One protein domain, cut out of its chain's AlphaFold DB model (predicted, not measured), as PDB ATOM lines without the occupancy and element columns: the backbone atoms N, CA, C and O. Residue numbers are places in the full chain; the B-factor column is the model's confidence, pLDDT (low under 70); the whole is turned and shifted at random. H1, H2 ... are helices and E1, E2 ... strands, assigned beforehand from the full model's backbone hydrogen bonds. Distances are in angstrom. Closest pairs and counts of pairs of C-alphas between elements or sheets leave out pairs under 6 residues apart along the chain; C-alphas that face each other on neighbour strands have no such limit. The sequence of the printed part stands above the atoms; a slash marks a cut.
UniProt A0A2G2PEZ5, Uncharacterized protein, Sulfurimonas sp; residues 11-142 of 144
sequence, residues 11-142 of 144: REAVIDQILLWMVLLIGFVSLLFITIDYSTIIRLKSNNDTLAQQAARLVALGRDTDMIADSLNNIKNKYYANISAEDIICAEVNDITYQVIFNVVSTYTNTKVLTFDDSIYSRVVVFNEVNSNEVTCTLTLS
ATOM      1  N   ARG A  11     108.136 112.018 105.790       63.78
ATOM      2  CA  ARG A  11     108.186 111.465 107.148       63.78
ATOM      3  C   ARG A  11     109.499 111.786 107.872       63.78
ATOM      4  O   ARG A  11     109.453 112.085 109.055       63.78
ATOM      5  N   GLU A  12     110.634 111.767 107.173       74.25
ATOM      6  CA  GLU A  12     111.939 112.136 107.752       74.25
ATOM      7  C   GLU A  12     112.046 113.649 107.961       74.25
ATOM      8  O   GLU A  12     112.451 114.089 109.031       74.25
ATOM      9  N   ALA A  13     111.573 114.445 106.996       78.50
ATOM     10  CA  ALA A  13     111.546 115.904 107.114       78.50
ATOM     11  C   ALA A  13     110.679 116.389 108.294       78.50
ATOM     12  O   ALA A  13     111.021 117.357 108.965       78.50
ATOM     13  N   VAL A  14     109.569 115.699 108.583       84.12
ATOM     14  CA  VAL A  14     108.724 115.999 109.751       84.12
ATOM     15  C   VAL A  14     109.432 115.650 111.065       84.12
ATOM     16  O   VAL A  14     109.297 116.393 112.033       84.12
ATOM     17  N   ILE A  15     110.201 114.558 111.112       85.31
ATOM     18  CA  ILE A  15     110.964 114.171 112.311       85.31
ATOM     19  C   ILE A  15     112.071 115.190 112.599       85.31
ATOM     20  O   ILE A  15     112.217 115.611 113.746       85.31
ATOM     21  N   ASP A  16     112.798 115.628 111.570       85.38
ATOM     22  CA  ASP A  16     113.862 116.629 111.706       85.38
ATOM     23  C   ASP A  16     113.303 117.980 112.187       85.38
ATOM     24  O   ASP A  16     113.812 118.589 113.128       85.38
ATOM     25  N   GLN A  17     112.147 118.383 111.650       87.75
ATOM     26  CA  GLN A  17     111.429 119.570 112.110       87.75
ATOM     27  C   GLN A  17     111.018 119.458 113.589       87.75
ATOM     28  O   GLN A  17     111.208 120.405 114.349       87.75
ATOM     29  N   ILE A  18     110.486 118.312 114.032       90.75
ATOM     30  CA  ILE A  18     110.104 118.096 115.441       90.75
ATOM     31  C   ILE A  18     111.328 118.161 116.368       90.75
ATOM     32  O   ILE A  18     111.247 118.776 117.434       90.75
ATOM     33  N   LEU A  19     112.458 117.564 115.974       88.94
ATOM     34  CA  LEU A  19     113.706 117.630 116.744       88.94
ATOM     35  C   LEU A  19     114.206 119.072 116.877       88.94
ATOM     36  O   LEU A  19     114.574 119.493 117.975       88.94
ATOM     37  N   LEU A  20     114.144 119.844 115.792       91.81
ATOM     38  CA  LEU A  20     114.539 121.251 115.789       91.81
ATOM     39  C   LEU A  20     113.663 122.080 116.744       91.81
ATOM     40  O   LEU A  20     114.190 122.842 117.557       91.81
ATOM     41  N   TRP A  21     112.341 121.874 116.734       93.94
ATOM     42  CA  TRP A  21     111.431 122.534 117.679       93.94
ATOM     43  C   TRP A  21     111.660 122.123 119.134       93.94
ATOM     44  O   TRP A  21     111.549 122.975 120.014       93.94
ATOM     45  N   MET A  22     112.010 120.862 119.410       91.69
ATOM     46  CA  MET A  22     112.350 120.437 120.773       91.69
ATOM     47  C   MET A  22     113.593 121.151 121.302       91.69
ATOM     48  O   MET A  22     113.575 121.644 122.430       91.69
ATOM     49  N   VAL A  23     114.656 121.246 120.501       93.19
ATOM     50  CA  VAL A  23     115.881 121.951 120.914       93.19
ATOM     51  C   VAL A  23     115.594 123.434 121.153       93.19
ATOM     52  O   VAL A  23     116.020 123.988 122.167       93.19
ATOM     53  N   LEU A  24     114.818 124.063 120.266       92.94
ATOM     54  CA  LEU A  24     114.427 125.467 120.399       92.94
ATOM     55  C   LEU A  24     113.577 125.694 121.658       92.94
ATOM     56  O   LEU A  24     113.810 126.654 122.391       92.94
ATOM     57  N   LEU A  25     112.656 124.777 121.969       92.56
ATOM     58  CA  LEU A  25     111.847 124.830 123.186       92.56
ATOM     59  C   LEU A  25     112.707 124.720 124.450       92.56
ATOM     60  O   LEU A  25     112.526 125.511 125.370       92.56
ATOM     61  N   ILE A  26     113.655 123.781 124.500       91.06
ATOM     62  CA  ILE A  26     114.547 123.620 125.660       91.06
ATOM     63  C   ILE A  26     115.401 124.878 125.856       91.06
ATOM     64  O   ILE A  26     115.513 125.367 126.979       91.06
ATOM     65  N   GLY A  27     115.954 125.436 124.772       90.56
ATOM     66  CA  GLY A  27     116.713 126.689 124.820       90.56
ATOM     67  C   GLY A  27     115.873 127.887 125.270       90.56
ATOM     68  O   GLY A  27     116.341 128.735 126.027       90.56
ATOM     69  N   PHE A  28     114.609 127.951 124.852       90.50
ATOM     70  CA  PHE A  28     113.686 128.994 125.295       90.50
ATOM     71  C   PHE A  28     113.346 128.865 126.787       90.50
ATOM     72  O   PHE A  28     113.384 129.852 127.523       90.50
ATOM     73  N   VAL A  29     113.046 127.650 127.247       89.25
ATOM     74  CA  VAL A  29     112.699 127.379 128.648       89.25
ATOM     75  C   VAL A  29     113.886 127.664 129.572       89.25
ATOM     76  O   VAL A  29     113.698 128.279 130.620       89.25
ATOM     77  N   SER A  30     115.110 127.296 129.182       86.62
ATOM     78  CA  SER A  30     116.305 127.591 129.983       86.62
ATOM     79  C   SER A  30     116.566 129.094 130.108       86.62
ATOM     80  O   SER A  30     116.788 129.580 131.217       86.62
ATOM     81  N   LEU A  31     116.455 129.858 129.015       86.81
ATOM     82  CA  LEU A  31     116.580 131.321 129.049       86.81
ATOM     83  C   LEU A  31     115.515 131.980 129.932       86.81
ATOM     84  O   LEU A  31     115.808 132.944 130.647       86.81
ATOM     85  N   LEU A  32     114.288 131.457 129.908       87.31
ATOM     86  CA  LEU A  32     113.201 131.955 130.745       87.31
ATOM     87  C   LEU A  32     113.531 131.782 132.231       87.31
ATOM     88  O   LEU A  32     113.403 132.739 132.996       87.31
ATOM     89  N   PHE A  33     114.011 130.606 132.638       83.19
ATOM     90  CA  PHE A  33     114.393 130.364 134.029       83.19
ATOM     91  C   PHE A  33     115.605 131.192 134.469       83.19
ATOM     92  O   PHE A  33     115.551 131.798 135.537       83.19
ATOM     93  N   ILE A  34     116.628 131.336 133.620       83.31
ATOM     94  CA  ILE A  34     117.779 132.216 133.898       83.31
ATOM     95  C   ILE A  34     117.316 133.656 134.155       83.31
ATOM     96  O   ILE A  34     117.782 134.309 135.089       83.31
ATOM     97  N   THR A  35     116.375 134.157 133.351       85.75
ATOM     98  CA  THR A  35     115.849 135.522 133.497       85.75
ATOM     99  C   THR A  35     115.104 135.699 134.821       85.75
ATOM    100  O   THR A  35     115.252 136.729 135.484       85.75
ATOM    101  N   ILE A  36     114.322 134.695 135.232       84.50
ATOM    102  CA  ILE A  36     113.625 134.708 136.522       84.50
ATOM    103  C   ILE A  36     114.640 134.751 137.664       84.50
ATOM    104  O   ILE A  36     114.565 135.666 138.487       84.50
ATOM    105  N   ASP A  37     115.614 133.841 137.681       79.56
ATOM    106  CA  ASP A  37     116.612 133.766 138.750       79.56
ATOM    107  C   ASP A  37     117.418 135.069 138.843       79.56
ATOM    108  O   ASP A  37     117.500 135.677 139.915       79.56
ATOM    109  N   TYR A  38     117.884 135.594 137.709       81.94
ATOM    110  CA  TYR A  38     118.599 136.870 137.654       81.94
ATOM    111  C   TYR A  38     117.767 138.042 138.194       81.94
ATOM    112  O   TYR A  38     118.265 138.868 138.964       81.94
ATOM    113  N   SER A  39     116.474 138.101 137.856       83.56
ATOM    114  CA  SER A  39     115.585 139.151 138.364       83.56
ATOM    115  C   SER A  39     115.421 139.097 139.889       83.56
ATOM    116  O   SER A  39     115.319 140.144 140.534       83.56
ATOM    117  N   THR A  40     115.433 137.898 140.486       81.12
ATOM    118  CA  THR A  40     115.358 137.742 141.946       81.12
ATOM    119  C   THR A  40     116.642 138.201 142.630       81.12
ATOM    120  O   THR A  40     116.565 138.955 143.601       81.12
ATOM    121  N   ILE A  41     117.807 137.852 142.074       80.25
ATOM    122  CA  ILE A  41     119.117 138.261 142.599       80.25
ATOM    123  C   ILE A  41     119.267 139.785 142.561       80.25
ATOM    124  O   ILE A  41     119.667 140.383 143.558       80.25
ATOM    125  N   ILE A  42     118.879 140.445 141.460       83.88
ATOM    126  CA  ILE A  42     118.915 141.917 141.381       83.88
ATOM    127  C   ILE A  42     118.027 142.553 142.450       83.88
ATOM    128  O   ILE A  42     118.430 143.527 143.083       83.88
ATOM    129  N   ARG A  43     116.816 142.029 142.665       84.81
ATOM    130  CA  ARG A  43     115.906 142.568 143.686       84.81
ATOM    131  C   ARG A  43     116.483 142.414 145.091       84.81
ATOM    132  O   ARG A  43     116.341 143.326 145.900       84.81
ATOM    133  N   LEU A  44     117.125 141.287 145.390       83.00
ATOM    134  CA  LEU A  44     117.799 141.076 146.673       83.00
ATOM    135  C   LEU A  44     118.985 142.021 146.833       83.00
ATOM    136  O   LEU A  44     119.068 142.712 147.844       83.00
ATOM    137  N   LYS A  45     119.820 142.153 145.799       85.56
ATOM    138  CA  LYS A  45     120.920 143.119 145.784       85.56
ATOM    139  C   LYS A  45     120.434 144.546 146.030       85.56
ATOM    140  O   LYS A  45     120.976 145.222 146.890       85.56
ATOM    141  N   SER A  46     119.366 144.969 145.358       87.56
ATOM    142  CA  SER A  46     118.786 146.297 145.566       87.56
ATOM    143  C   SER A  46     118.296 146.516 147.001       87.56
ATOM    144  O   SER A  46     118.409 147.632 147.493       87.56
ATOM    145  N   ASN A  47     117.763 145.490 147.675       87.44
ATOM    146  CA  ASN A  47     117.404 145.592 149.097       87.44
ATOM    147  C   ASN A  47     118.646 145.641 150.000       87.44
ATOM    148  O   ASN A  47     118.646 146.320 151.021       87.44
ATOM    149  N   ASN A  48     119.719 144.938 149.639       87.94
ATOM    150  CA  ASN A  48     120.974 145.016 150.384       87.94
ATOM    151  C   ASN A  48     121.622 146.394 150.229       87.94
ATOM    152  O   ASN A  48     122.152 146.918 151.201       87.94
ATOM    153  N   ASP A  49     121.529 147.002 149.046       88.31
ATOM    154  CA  ASP A  49     122.009 148.362 148.794       88.31
ATOM    155  C   ASP A  49     121.252 149.391 149.647       88.31
ATOM    156  O   ASP A  49     121.874 150.286 150.220       88.31
ATOM    157  N   THR A  50     119.929 149.253 149.804       90.44
ATOM    158  CA  THR A  50     119.156 150.140 150.692       90.44
ATOM    159  C   THR A  50     119.504 149.926 152.165       90.44
ATOM    160  O   THR A  50     119.668 150.907 152.892       90.44
ATOM    161  N   LEU A  51     119.687 148.672 152.597       90.38
ATOM    162  CA  LEU A  51     120.166 148.343 153.945       90.38
ATOM    163  C   LEU A  51     121.550 148.949 154.209       90.38
ATOM    164  O   LEU A  51     121.742 149.609 155.228       90.38
ATOM    165  N   ALA A  52     122.488 148.791 153.273       90.00
ATOM    166  CA  ALA A  52     123.841 149.322 153.381       90.00
ATOM    167  C   ALA A  52     123.845 150.854 153.459       90.00
ATOM    168  O   ALA A  52     124.540 151.419 154.298       90.00
ATOM    169  N   GLN A  53     123.037 151.539 152.641       92.00
ATOM    170  CA  GLN A  53     122.926 153.003 152.681       92.00
ATOM    171  C   GLN A  53     122.360 153.506 154.009       92.00
ATOM    172  O   GLN A  53     122.884 154.463 154.585       92.00
ATOM    173  N   GLN A  54     121.298 152.871 154.507       90.56
ATOM    174  CA  GLN A  54     120.689 153.265 155.772       90.56
ATOM    175  C   GLN A  54     121.625 152.997 156.950       90.56
ATOM    176  O   GLN A  54     121.807 153.879 157.790       90.56
ATOM    177  N   ALA A  55     122.256 151.824 156.989       89.75
ATOM    178  CA  ALA A  55     123.199 151.475 158.039       89.75
ATOM    179  C   ALA A  55     124.422 152.399 158.029       89.75
ATOM    180  O   ALA A  55     124.765 152.958 159.067       89.75
ATOM    181  N   ALA A  56     125.019 152.645 156.857       88.69
ATOM    182  CA  ALA A  56     126.160 153.547 156.711       88.69
ATOM    183  C   ALA A  56     125.847 154.948 157.254       88.69
ATOM    184  O   ALA A  56     126.649 155.517 157.990       88.69
ATOM    185  N   ARG A  57     124.655 155.486 156.960       89.00
ATOM    186  CA  ARG A  57     124.219 156.788 157.485       89.00
ATOM    187  C   ARG A  57     124.062 156.785 159.006       89.00
ATOM    188  O   ARG A  57     124.409 157.766 159.651       89.00
ATOM    189  N   LEU A  58     123.518 155.718 159.586       89.12
ATOM    190  CA  LEU A  58     123.345 155.623 161.038       89.12
ATOM    191  C   LEU A  58     124.689 155.480 161.764       89.12
ATOM    192  O   LEU A  58     124.892 156.137 162.785       89.12
ATOM    193  N   VAL A  59     125.619 154.702 161.203       88.12
ATOM    194  CA  VAL A  59     126.993 154.577 161.713       88.12
ATOM    195  C   VAL A  59     127.740 155.906 161.594       88.12
ATOM    196  O   VAL A  59     128.376 156.330 162.552       88.12
ATOM    197  N   ALA A  60     127.600 156.621 160.474       87.25
ATOM    198  CA  ALA A  60     128.188 157.951 160.296       87.25
ATOM    199  C   ALA A  60     127.681 158.987 161.308       87.25
ATOM    200  O   ALA A  60     128.411 159.916 161.634       87.25
ATOM    201  N   LEU A  61     126.463 158.808 161.827       87.62
ATOM    202  CA  LEU A  61     125.878 159.619 162.899       87.62
ATOM    203  C   LEU A  61     126.243 159.121 164.310       87.62
ATOM    204  O   LEU A  61     125.691 159.629 165.292       87.62
ATOM    205  N   GLY A  62     127.107 158.108 164.426       84.81
ATOM    206  CA  GLY A  62     127.536 157.526 165.699       84.81
ATOM    207  C   GLY A  62     126.404 156.851 166.473       84.81
ATOM    208  O   GLY A  62     126.362 156.938 167.699       84.81
ATOM    209  N   ARG A  63     125.420 156.263 165.779       87.56
ATOM    210  CA  ARG A  63     124.345 155.503 166.433       87.56
ATOM    211  C   ARG A  63     124.849 154.144 166.901       87.56
ATOM    212  O   ARG A  63     125.704 153.539 166.265       87.56
ATOM    213  N   ASP A  64     124.263 153.686 167.999       88.81
ATOM    214  CA  ASP A  64     124.563 152.388 168.582       88.81
ATOM    215  C   ASP A  64     124.057 151.230 167.704       88.81
ATOM    216  O   ASP A  64     123.075 151.381 166.964       88.81
ATOM    217  N   THR A  65     124.723 150.078 167.778       88.12
ATOM    218  CA  THR A  65     124.434 148.919 166.922       88.12
ATOM    219  C   THR A  65     123.045 148.333 167.167       88.12
ATOM    220  O   THR A  65     122.420 147.898 166.198       88.12
ATOM    221  N   ASP A  66     122.503 148.416 168.387       89.31
ATOM    222  CA  ASP A  66     121.124 148.001 168.688       89.31
ATOM    223  C   ASP A  66     120.099 148.857 167.925       89.31
ATOM    224  O   ASP A  66     119.195 148.346 167.260       89.31
ATOM    225  N   MET A  67     120.289 150.180 167.923       87.75
ATOM    226  CA  MET A  67     119.416 151.100 167.182       87.75
ATOM    227  C   MET A  67     119.531 150.907 165.668       87.75
ATOM    228  O   MET A  67     118.551 151.073 164.935       87.75
ATOM    229  N   ILE A  68     120.732 150.578 165.185       90.00
ATOM    230  CA  ILE A  68     120.954 150.247 163.777       90.00
ATOM    231  C   ILE A  68     120.196 148.963 163.432       90.00
ATOM    232  O   ILE A  68     119.445 148.964 162.459       90.00
ATOM    233  N   ALA A  69     120.322 147.905 164.235       90.38
ATOM    234  CA  ALA A  69     119.631 146.636 164.022       90.38
ATOM    235  C   ALA A  69     118.101 146.808 163.993       90.38
ATOM    236  O   ALA A  69     117.450 146.346 163.051       90.38
ATOM    237  N   ASP A  70     117.525 147.556 164.935       92.38
ATOM    238  CA  ASP A  70     116.093 147.889 164.947       92.38
ATOM    239  C   ASP A  70     115.667 148.639 163.682       92.38
ATOM    240  O   ASP A  70     114.659 148.320 163.040       92.38
ATOM    241  N   SER A  71     116.461 149.629 163.278       89.69
ATOM    242  CA  SER A  71     116.185 150.398 162.075       89.69
ATOM    243  C   SER A  71     116.255 149.542 160.808       89.69
ATOM    244  O   SER A  71     115.450 149.750 159.899       89.69
ATOM    245  N   LEU A  72     117.193 148.596 160.732       90.56
ATOM    246  CA  LEU A  72     117.327 147.680 159.601       90.56
ATOM    247  C   LEU A  72     116.209 146.638 159.588       90.56
ATOM    248  O   LEU A  72     115.685 146.328 158.520       90.56
ATOM    249  N   ASN A  73     115.755 146.165 160.748       90.69
ATOM    250  CA  ASN A  73     114.613 145.254 160.843       90.69
ATOM    251  C   ASN A  73     113.296 145.881 160.358       90.69
ATOM    252  O   ASN A  73     112.416 145.153 159.898       90.69
ATOM    253  N   ASN A  74     113.172 147.210 160.392       89.62
ATOM    254  CA  ASN A  74     112.010 147.917 159.845       89.62
ATOM    255  C   ASN A  74     112.009 148.012 158.311       89.62
ATOM    256  O   ASN A  74     110.943 148.160 157.716       89.62
ATOM    257  N   ILE A  75     113.180 147.945 157.668       89.38
ATOM    258  CA  ILE A  75     113.313 148.091 156.208       89.38
ATOM    259  C   ILE A  75     113.762 146.814 155.496       89.38
ATOM    260  O   ILE A  75     113.777 146.770 154.264       89.38
ATOM    261  N   LYS A  76     114.136 145.772 156.244       84.44
ATOM    262  CA  LYS A  76     114.578 144.505 155.666       84.44
ATOM    263  C   LYS A  76     113.462 143.841 154.876       84.44
ATOM    264  O   LYS A  76     112.268 143.960 155.157       84.44
ATOM    265  N   ASN A  77     113.884 143.044 153.908       82.38
ATOM    266  CA  ASN A  77     112.980 142.164 153.199       82.38
ATOM    267  C   ASN A  77     112.534 141.007 154.114       82.38
ATOM    268  O   ASN A  77     113.323 140.494 154.905       82.38
ATOM    269  N   LYS A  78     111.285 140.550 153.962       80.94
ATOM    270  CA  LYS A  78     110.690 139.443 154.734       80.94
ATOM    271  C   LYS A  78     111.463 138.121 154.600       80.94
ATOM    272  O   LYS A  78     111.306 137.241 155.437       80.94
ATOM    273  N   TYR A  79     112.261 137.971 153.543       75.62
ATOM    274  CA  TYR A  79     113.081 136.781 153.317       75.62
ATOM    275  C   TYR A  79     114.281 136.668 154.271       75.62
ATOM    276  O   TYR A  79     114.799 135.569 154.444       75.62
ATOM    277  N   TYR A  80     114.699 137.767 154.906       81.81
ATOM    278  CA  TYR A  80     115.817 137.763 155.845       81.81
ATOM    279  C   TYR A  80     115.364 137.533 157.289       81.81
ATOM    280  O   TYR A  80     114.316 138.032 157.729       81.81
ATOM    281  N   ALA A  81     116.197 136.808 158.037       84.62
ATOM    282  CA  ALA A  81     116.052 136.625 159.475       84.62
ATOM    283  C   ALA A  81     116.120 137.969 160.229       84.62
ATOM    284  O   ALA A  81     116.347 139.040 159.653       84.62
ATOM    285  N   ASN A  82     115.812 137.958 161.526       87.06
ATOM    286  CA  ASN A  82     115.963 139.159 162.346       87.06
ATOM    287  C   ASN A  82     117.435 139.510 162.518       87.06
ATOM    288  O   ASN A  82     118.223 138.640 162.857       87.06
ATOM    289  N   ILE A  83     117.765 140.773 162.258       88.38
ATOM    290  CA  ILE A  83     119.111 141.310 162.422       88.38
ATOM    291  C   ILE A  83     119.268 141.670 163.894       88.38
ATOM    292  O   ILE A  83     118.451 142.420 164.431       88.38
ATOM    293  N   SER A  84     120.283 141.127 164.542       88.81
ATOM    294  CA  SER A  84     120.698 141.498 165.891       88.81
ATOM    295  C   SER A  84     121.918 142.422 165.841       88.81
ATOM    296  O   SER A  84     122.572 142.549 164.804       88.81
ATOM    297  N   ALA A  85     122.249 143.070 166.958       86.00
ATOM    298  CA  ALA A  85     123.469 143.868 167.051       86.00
ATOM    299  C   ALA A  85     124.745 143.024 166.874       86.00
ATOM    300  O   ALA A  85     125.747 143.535 166.385       86.00
ATOM    301  N   GLU A  86     124.701 141.730 167.212       86.44
ATOM    302  CA  GLU A  86     125.829 140.800 167.052       86.44
ATOM    303  C   GLU A  86     126.134 140.489 165.579       86.44
ATOM    304  O   GLU A  86     127.276 140.192 165.230       86.44
ATOM    305  N   ASP A  87     125.138 140.615 164.697       85.25
ATOM    306  CA  ASP A  87     125.314 140.421 163.254       85.25
ATOM    307  C   ASP A  87     126.066 141.592 162.590       85.25
ATOM    308  O   ASP A  87     126.466 141.486 161.425       85.25
ATOM    309  N   ILE A  88     126.247 142.708 163.313       88.06
ATOM    310  CA  ILE A  88     126.916 143.931 162.861       88.06
ATOM    311  C   ILE A  88     128.280 144.037 163.545       88.06
ATOM    312  O   ILE A  88     128.399 144.441 164.701       88.06
ATOM    313  N   ILE A  89     129.343 143.747 162.799       88.88
ATOM    314  CA  ILE A  89     130.716 143.850 163.299       88.88
ATOM    315  C   ILE A  89     131.334 145.132 162.756       88.88
ATOM    316  O   ILE A  89     131.611 145.224 161.560       88.88
ATOM    317  N   CYS A  90     131.561 146.109 163.632       87.50
ATOM    318  CA  CYS A  90     132.222 147.369 163.305       87.50
ATOM    319  C   CYS A  90     133.647 147.406 163.861       87.50
ATOM    320  O   CYS A  90     133.882 147.088 165.025       87.50
ATOM    321  N   ALA A  91     134.593 147.823 163.026       87.69
ATOM    322  CA  ALA A  91     135.978 148.067 163.392       87.69
ATOM    323  C   ALA A  91     136.358 149.497 163.006       87.69
ATOM    324  O   ALA A  91     136.195 149.904 161.853       87.69
ATOM    325  N   GLU A  92     136.879 150.251 163.971       82.94
ATOM    326  CA  GLU A  92     137.502 151.541 163.698       82.94
ATOM    327  C   GLU A  92     138.961 151.327 163.298       82.94
ATOM    328  O   GLU A  92     139.716 150.614 163.966       82.94
ATOM    329  N   VAL A  93     139.366 151.965 162.210       82.00
ATOM    330  CA  VAL A  93     140.757 152.060 161.789       82.00
ATOM    331  C   VAL A  93     141.198 153.494 162.048       82.00
ATOM    332  O   VAL A  93     140.552 154.444 161.609       82.00
ATOM    333  N   ASN A  94     142.307 153.656 162.775       74.94
ATOM    334  CA  ASN A  94     142.930 154.958 163.028       74.94
ATOM    335  C   ASN A  94     143.606 155.482 161.748       74.94
ATOM    336  O   ASN A  94     144.831 155.559 161.669       74.94
ATOM    337  N   ASP A  95     142.795 155.798 160.744       72.75
ATOM    338  CA  ASP A  95     143.192 156.407 159.481       72.75
ATOM    339  C   ASP A  95     142.394 157.696 159.267       72.75
ATOM    340  O   ASP A  95     141.220 157.775 159.614       72.75
ATOM    341  N   ILE A  96     143.024 158.730 158.713       73.50
ATOM    342  CA  ILE A  96     142.495 160.106 158.669       73.50
ATOM    343  C   ILE A  96     141.598 160.317 157.437       73.50
ATOM    344  O   ILE A  96     141.631 161.362 156.782       73.50
ATOM    345  N   THR A  97     140.837 159.291 157.062       79.12
ATOM    346  CA  THR A  97     140.092 159.238 155.800       79.12
ATOM    347  C   THR A  97     138.649 159.723 155.934       79.12
ATOM    348  O   THR A  97     138.019 159.948 154.899       79.12
ATOM    349  N   TYR A  98     138.146 159.945 157.161       82.38
ATOM    350  CA  TYR A  98     136.772 160.384 157.460       82.38
ATOM    351  C   TYR A  98     135.710 159.549 156.727       82.38
ATOM    352  O   TYR A  98     134.753 160.084 156.163       82.38
ATOM    353  N   GLN A  99     135.895 158.232 156.668       84.62
ATOM    354  CA  GLN A  99     135.038 157.342 155.886       84.62
ATOM    355  C   GLN A  99     134.330 156.325 156.766       84.62
ATOM    356  O   GLN A  99     134.918 155.723 157.654       84.62
ATOM    357  N   VAL A 100     133.056 156.093 156.480       84.94
ATOM    358  CA  VAL A 100     132.308 154.951 156.993       84.94
ATOM    359  C   VAL A 100     132.025 154.019 155.832       84.94
ATOM    360  O   VAL A 100     131.329 154.385 154.884       84.94
ATOM    361  N   ILE A 101     132.568 152.811 155.907       87.06
ATOM    362  CA  ILE A 101     132.368 151.745 154.934       87.06
ATOM    363  C   ILE A 101     131.416 150.732 155.555       87.06
ATOM    364  O   ILE A 101     131.735 150.112 156.565       87.06
ATOM    365  N   PHE A 102     130.255 150.538 154.941       88.75
ATOM    366  CA  PHE A 102     129.301 149.523 155.370       88.75
ATOM    367  C   PHE A 102     129.174 148.442 154.301       88.75
ATOM    368  O   PHE A 102     128.772 148.716 153.165       88.75
ATOM    369  N   ASN A 103     129.523 147.216 154.675       88.06
ATOM    370  CA  ASN A 103     129.427 146.030 153.837       88.06
ATOM    371  C   ASN A 103     128.232 145.190 154.294       88.06
ATOM    372  O   ASN A 103     128.143 144.817 155.459       88.06
ATOM    373  N   VAL A 104     127.332 144.858 153.377       86.31
ATOM    374  CA  VAL A 104     126.250 143.897 153.604       86.31
ATOM    375  C   VAL A 104     126.547 142.657 152.780       86.31
ATOM    376  O   VAL A 104     126.670 142.731 151.554       86.31
ATOM    377  N   VAL A 105     126.650 141.520 153.457       86.12
ATOM    378  CA  VAL A 105     126.858 140.210 152.845       86.12
ATOM    379  C   VAL A 105     125.625 139.371 153.124       86.12
ATOM    380  O   VAL A 105     125.319 139.089 154.278       86.12
ATOM    381  N   SER A 106     124.904 138.965 152.082       81.88
ATOM    382  CA  SER A 106     123.785 138.028 152.225       81.88
ATOM    383  C   SER A 106     124.050 136.749 151.454       81.88
ATOM    384  O   SER A 106     124.476 136.804 150.298       81.88
ATOM    385  N   THR A 107     123.718 135.607 152.042       74.94
ATOM    386  CA  THR A 107     123.706 134.329 151.326       74.94
ATOM    387  C   THR A 107     122.315 134.081 150.755       74.94
ATOM    388  O   THR A 107     121.318 134.093 151.474       74.94
ATOM    389  N   TYR A 108     122.221 133.872 149.443       67.31
ATOM    390  CA  TYR A 108     120.971 133.462 148.808       67.31
ATOM    391  C   TYR A 108     121.124 132.044 148.287       67.31
ATOM    392  O   TYR A 108     121.977 131.787 147.449       67.31
ATOM    393  N   THR A 109     120.281 131.142 148.783       63.91
ATOM    394  CA  THR A 109     120.224 129.749 148.342       63.91
ATOM    395  C   THR A 109     118.824 129.486 147.805       63.91
ATOM    396  O   THR A 109     117.869 129.376 148.578       63.91
ATOM    397  N   ASN A 110     118.666 129.407 146.482       59.72
ATOM    398  CA  ASN A 110     117.411 128.976 145.864       59.72
ATOM    399  C   ASN A 110     117.648 127.721 145.024       59.72
ATOM    400  O   ASN A 110     118.553 127.661 144.199       59.72
ATOM    401  N   THR A 111     116.825 126.703 145.260       53.12
ATOM    402  CA  THR A 111     116.990 125.343 144.733       53.12
ATOM    403  C   THR A 111     116.121 125.049 143.509       53.12
ATOM    404  O   THR A 111     115.975 123.888 143.133       53.12
ATOM    405  N   LYS A 112     115.490 126.053 142.885       55.53
ATOM    406  CA  LYS A 112     114.408 125.766 141.931       55.53
ATOM    407  C   LYS A 112     114.842 125.335 140.528       55.53
ATOM    408  O   LYS A 112     114.132 124.507 139.966       55.53
ATOM    409  N   VAL A 113     115.945 125.836 139.959       49.31
ATOM    410  CA  VAL A 113     116.372 125.434 138.594       49.31
ATOM    411  C   VAL A 113     117.891 125.420 138.414       49.31
ATOM    412  O   VAL A 113     118.427 124.474 137.841       49.31
ATOM    413  N   LEU A 114     118.592 126.427 138.930       50.56
ATOM    414  CA  LEU A 114     120.050 126.493 138.967       50.56
ATOM    415  C   LEU A 114     120.449 126.763 140.417       50.56
ATOM    416  O   LEU A 114     119.978 127.726 141.018       50.56
ATOM    417  N   THR A 115     121.268 125.891 141.001       54.06
ATOM    418  CA  THR A 115     121.841 126.114 142.332       54.06
ATOM    419  C   THR A 115     122.804 127.289 142.245       54.06
ATOM    420  O   THR A 115     123.964 127.127 141.867       54.06
ATOM    421  N   PHE A 116     122.305 128.481 142.550       54.78
ATOM    422  CA  PHE A 116     123.137 129.637 142.834       54.78
ATOM    423  C   PHE A 116     123.396 129.635 144.338       54.78
ATOM    424  O   PHE A 116     122.571 130.127 145.101       54.78
ATOM    425  N   ASP A 117     124.510 129.031 144.752       58.09
ATOM    426  CA  ASP A 117     125.113 129.298 146.059       58.09
ATOM    427  C   ASP A 117     126.052 130.481 145.865       58.09
ATOM    428  O   ASP A 117     127.240 130.308 145.594       58.09
ATOM    429  N   ASP A 118     125.498 131.690 145.909       65.62
ATOM    430  CA  ASP A 118     126.298 132.893 145.727       65.62
ATOM    431  C   ASP A 118     126.089 133.876 146.879       65.62
ATOM    432  O   ASP A 118     124.996 134.018 147.443       65.62
ATOM    433  N   SER A 119     127.180 134.542 147.245       74.38
ATOM    434  CA  SER A 119     127.160 135.601 148.249       74.38
ATOM    435  C   SER A 119     126.905 136.925 147.541       74.38
ATOM    436  O   SER A 119     127.658 137.354 146.670       74.38
ATOM    437  N   ILE A 120     125.809 137.585 147.904       80.12
ATOM    438  CA  ILE A 120     125.466 138.894 147.358       80.12
ATOM    439  C   ILE A 120     126.130 139.947 148.240       80.12
ATOM    440  O   ILE A 120     125.754 140.128 149.399       80.12
ATOM    441  N   TYR A 121     127.095 140.656 147.661       85.69
ATOM    442  CA  TYR A 121     127.795 141.760 148.308       85.69
ATOM    443  C   TYR A 121     127.166 143.099 147.927       85.69
ATOM    444  O   TYR A 121     126.973 143.402 146.742       85.69
ATOM    445  N   SER A 122     126.914 143.923 148.937       85.19
ATOM    446  CA  SER A 122     126.636 145.347 148.793       85.19
ATOM    447  C   SER A 122     127.618 146.140 149.647       85.19
ATOM    448  O   SER A 122     127.891 145.774 150.789       85.19
ATOM    449  N   ARG A 123     128.176 147.211 149.083       88.81
ATOM    450  CA  ARG A 123     129.117 148.100 149.765       88.81
ATOM    451  C   ARG A 123     128.694 149.537 149.541       88.81
ATOM    452  O   ARG A 123     128.506 149.959 148.402       88.81
ATOM    453  N   VAL A 124     128.638 150.291 150.629       89.31
ATOM    454  CA  VAL A 124     128.402 151.734 150.608       89.31
ATOM    455  C   VAL A 124     129.497 152.423 151.403       89.31
ATOM    456  O   VAL A 124     129.950 151.913 152.425       89.31
ATOM    457  N   VAL A 125     129.932 153.580 150.910       87.25
ATOM    458  CA  VAL A 125     130.888 154.447 151.594       87.25
ATOM    459  C   VAL A 125     130.242 155.810 151.776       87.25
ATOM    460  O   VAL A 125     129.734 156.386 150.813       87.25
ATOM    461  N   VAL A 126     130.244 156.310 153.004       88.12
ATOM    462  CA  VAL A 126     129.759 157.649 153.350       88.12
ATOM    463  C   VAL A 126     130.809 158.388 154.169       88.12
ATOM    464  O   VAL A 126     131.750 157.788 154.680       88.12
ATOM    465  N   PHE A 127     130.658 159.703 154.276       85.75
ATOM    466  CA  PHE A 127     131.528 160.521 155.109       85.75
ATOM    467  C   PHE A 127     131.219 160.294 156.595       85.75
ATOM    468  O   PHE A 127     130.050 160.211 156.973       85.75
ATOM    469  N   ASN A 128     132.254 160.196 157.425       81.44
ATOM    470  CA  ASN A 128     132.127 160.098 158.873       81.44
ATOM    471  C   ASN A 128     131.923 161.497 159.471       81.44
ATOM    472  O   ASN A 128     132.827 162.329 159.439       81.44
ATOM    473  N   GLU A 129     130.733 161.761 160.011       77.75
ATOM    474  CA  GLU A 129     130.385 163.066 160.587       77.75
ATOM    475  C   GLU A 129     130.837 163.216 162.050       77.75
ATOM    476  O   GLU A 129     130.809 164.322 162.589       77.75
ATOM    477  N   VAL A 130     131.247 162.121 162.701       79.50
ATOM    478  CA  VAL A 130     131.511 162.080 164.149       79.50
ATOM    479  C   VAL A 130     132.998 161.960 164.467       79.50
ATOM    480  O   VAL A 130     133.472 162.605 165.401       79.50
ATOM    481  N   ASN A 131     133.742 161.153 163.710       71.44
ATOM    482  CA  ASN A 131     135.153 160.875 163.975       71.44
ATOM    483  C   ASN A 131     136.007 161.099 162.713       71.44
ATOM    484  O   ASN A 131     135.540 160.913 161.592       71.44
ATOM    485  N   SER A 132     137.274 161.484 162.891       73.00
ATOM    486  CA  SER A 132     138.251 161.556 161.795       73.00
ATOM    487  C   SER A 132     138.667 160.186 161.269       73.00
ATOM    488  O   SER A 132     139.220 160.092 160.174       73.00
ATOM    489  N   ASN A 133     138.404 159.151 162.066       77.81
ATOM    490  CA  ASN A 133     138.777 157.777 161.792       77.81
ATOM    491  C   ASN A 133     137.874 157.114 160.747       77.81
ATOM    492  O   ASN A 133     136.691 157.444 160.603       77.81
ATOM    493  N   GLU A 134     138.433 156.121 160.062       82.62
ATOM    494  CA  GLU A 134     137.669 155.215 159.219       82.62
ATOM    495  C   GLU A 134     136.899 154.208 160.077       82.62
ATOM    496  O   GLU A 134     137.462 153.604 160.989       82.62
ATOM    497  N   VAL A 135     135.624 153.981 159.776       84.50
ATOM    498  CA  VAL A 135     134.819 152.939 160.425       84.50
ATOM    499  C   VAL A 135     134.366 151.950 159.368       84.50
ATOM    500  O   VAL A 135     133.617 152.305 158.461       84.50
ATOM    501  N   THR A 136     134.795 150.696 159.483       85.50
ATOM    502  CA  THR A 136     134.332 149.616 158.611       85.50
ATOM    503  C   THR A 136     133.388 148.706 159.378       85.50
ATOM    504  O   THR A 136     133.793 148.058 160.338       85.50
ATOM    505  N   CYS A 137     132.140 148.620 158.931       86.50
ATOM    506  CA  CYS A 137     131.139 147.715 159.477       86.50
ATOM    507  C   CYS A 137     130.763 146.640 158.458       86.50
ATOM    508  O   CYS A 137     130.621 146.920 157.267       86.50
ATOM    509  N   THR A 138     130.573 145.411 158.931       89.25
ATOM    510  CA  THR A 138     130.088 144.288 158.122       89.25
ATOM    511  C   THR A 138     128.837 143.698 158.756       89.25
ATOM    512  O   THR A 138     128.860 143.323 159.925       89.25
ATOM    513  N   LEU A 139     127.763 143.612 157.972       87.75
ATOM    514  CA  LEU A 139     126.509 142.950 158.315       87.75
ATOM    515  C   LEU A 139     126.400 141.635 157.545       87.75
ATOM    516  O   LEU A 139     126.437 141.643 156.310       87.75
ATOM    517  N   THR A 140     126.202 140.533 158.265       86.00
ATOM    518  CA  THR A 140     125.930 139.222 157.654       86.00
ATOM    519  C   THR A 140     124.441 138.903 157.749       86.00
ATOM    520  O   THR A 140     123.883 138.843 158.838       86.00
ATOM    521  N   LEU A 141     123.785 138.699 156.605       82.12
ATOM    522  CA  LEU A 141     122.362 138.369 156.516       82.12
ATOM    523  C   LEU A 141     122.171 136.895 156.172       82.12
ATOM    524  O   LEU A 141     122.682 136.408 155.160       82.12
ATOM    525  N   SER A 142     121.370 136.219 156.990       77.38
ATOM    526  CA  SER A 142     120.890 134.860 156.758       77.38
ATOM    527  C   SER A 142     119.415 134.861 156.336       77.38
ATOM    528  O   SER A 142     118.629 135.744 156.702       77.38
TER     529      SER A 142
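What this domain is: This is residues 11 to 142 of the 144 residues of an uncharacterized protein of Sulfurimonas sp (UniProt A0A2G2PEZ5). One very long helix, H1, packs with residues 37 to 60 on one face of a twisted four-stranded sheet, while residues 11 to 29 stick out as a free arm. Short H2 folds back on H1's far end. The 132 printed residues hold two helices, then four strands; the sheet E1 E4 E2 E3 is mixed, as is the class. The whole is extended: radius of gyration of the C-alphas 21.9 A, spans 80 by 29 by 18 A.

Where its parts are: Find C-alpha 11 at (108.186, 111.465, 107.148); H1, residues 11 to 60, runs 73.4 A from there. Next come H2, 65 to 75, E1, 88 to 93, E2, 99 to 110, 34.9 A, E3, 116 to 127, 34.3 A, and E4, 134 to 141, ending at (122.362, 138.369, 156.516).

How they stand to each other: Look at N 104 and O 122, 2.8 A, in the antiparallel hairpin E2 and E3. E4 is parallel to E2: N 103 and O 137, 2.8 A. E1 is antiparallel to E4: N 91 and O 136, 2.8 A. H1 on one face gives two layers, helix over sheet; its C-alpha 56 is 5.3 A from C-alpha 102, its closest in E2. H2 touches H1's residues 51 to 59 alone, closest C-alphas Ala 55 and Ile 68, 6.3 A, and only grazes the sheet. Every O i to N i+4 pair is within hydrogen-bond range in H1, 6 of 7 in H2.

The domain as a whole: The printed part has no cut; C-alphas 11 and 132, the farthest apart, are 80.0 A apart. The link H2 to E1 is long. pLDDT is under 70 at residues 11 and 108 to 118.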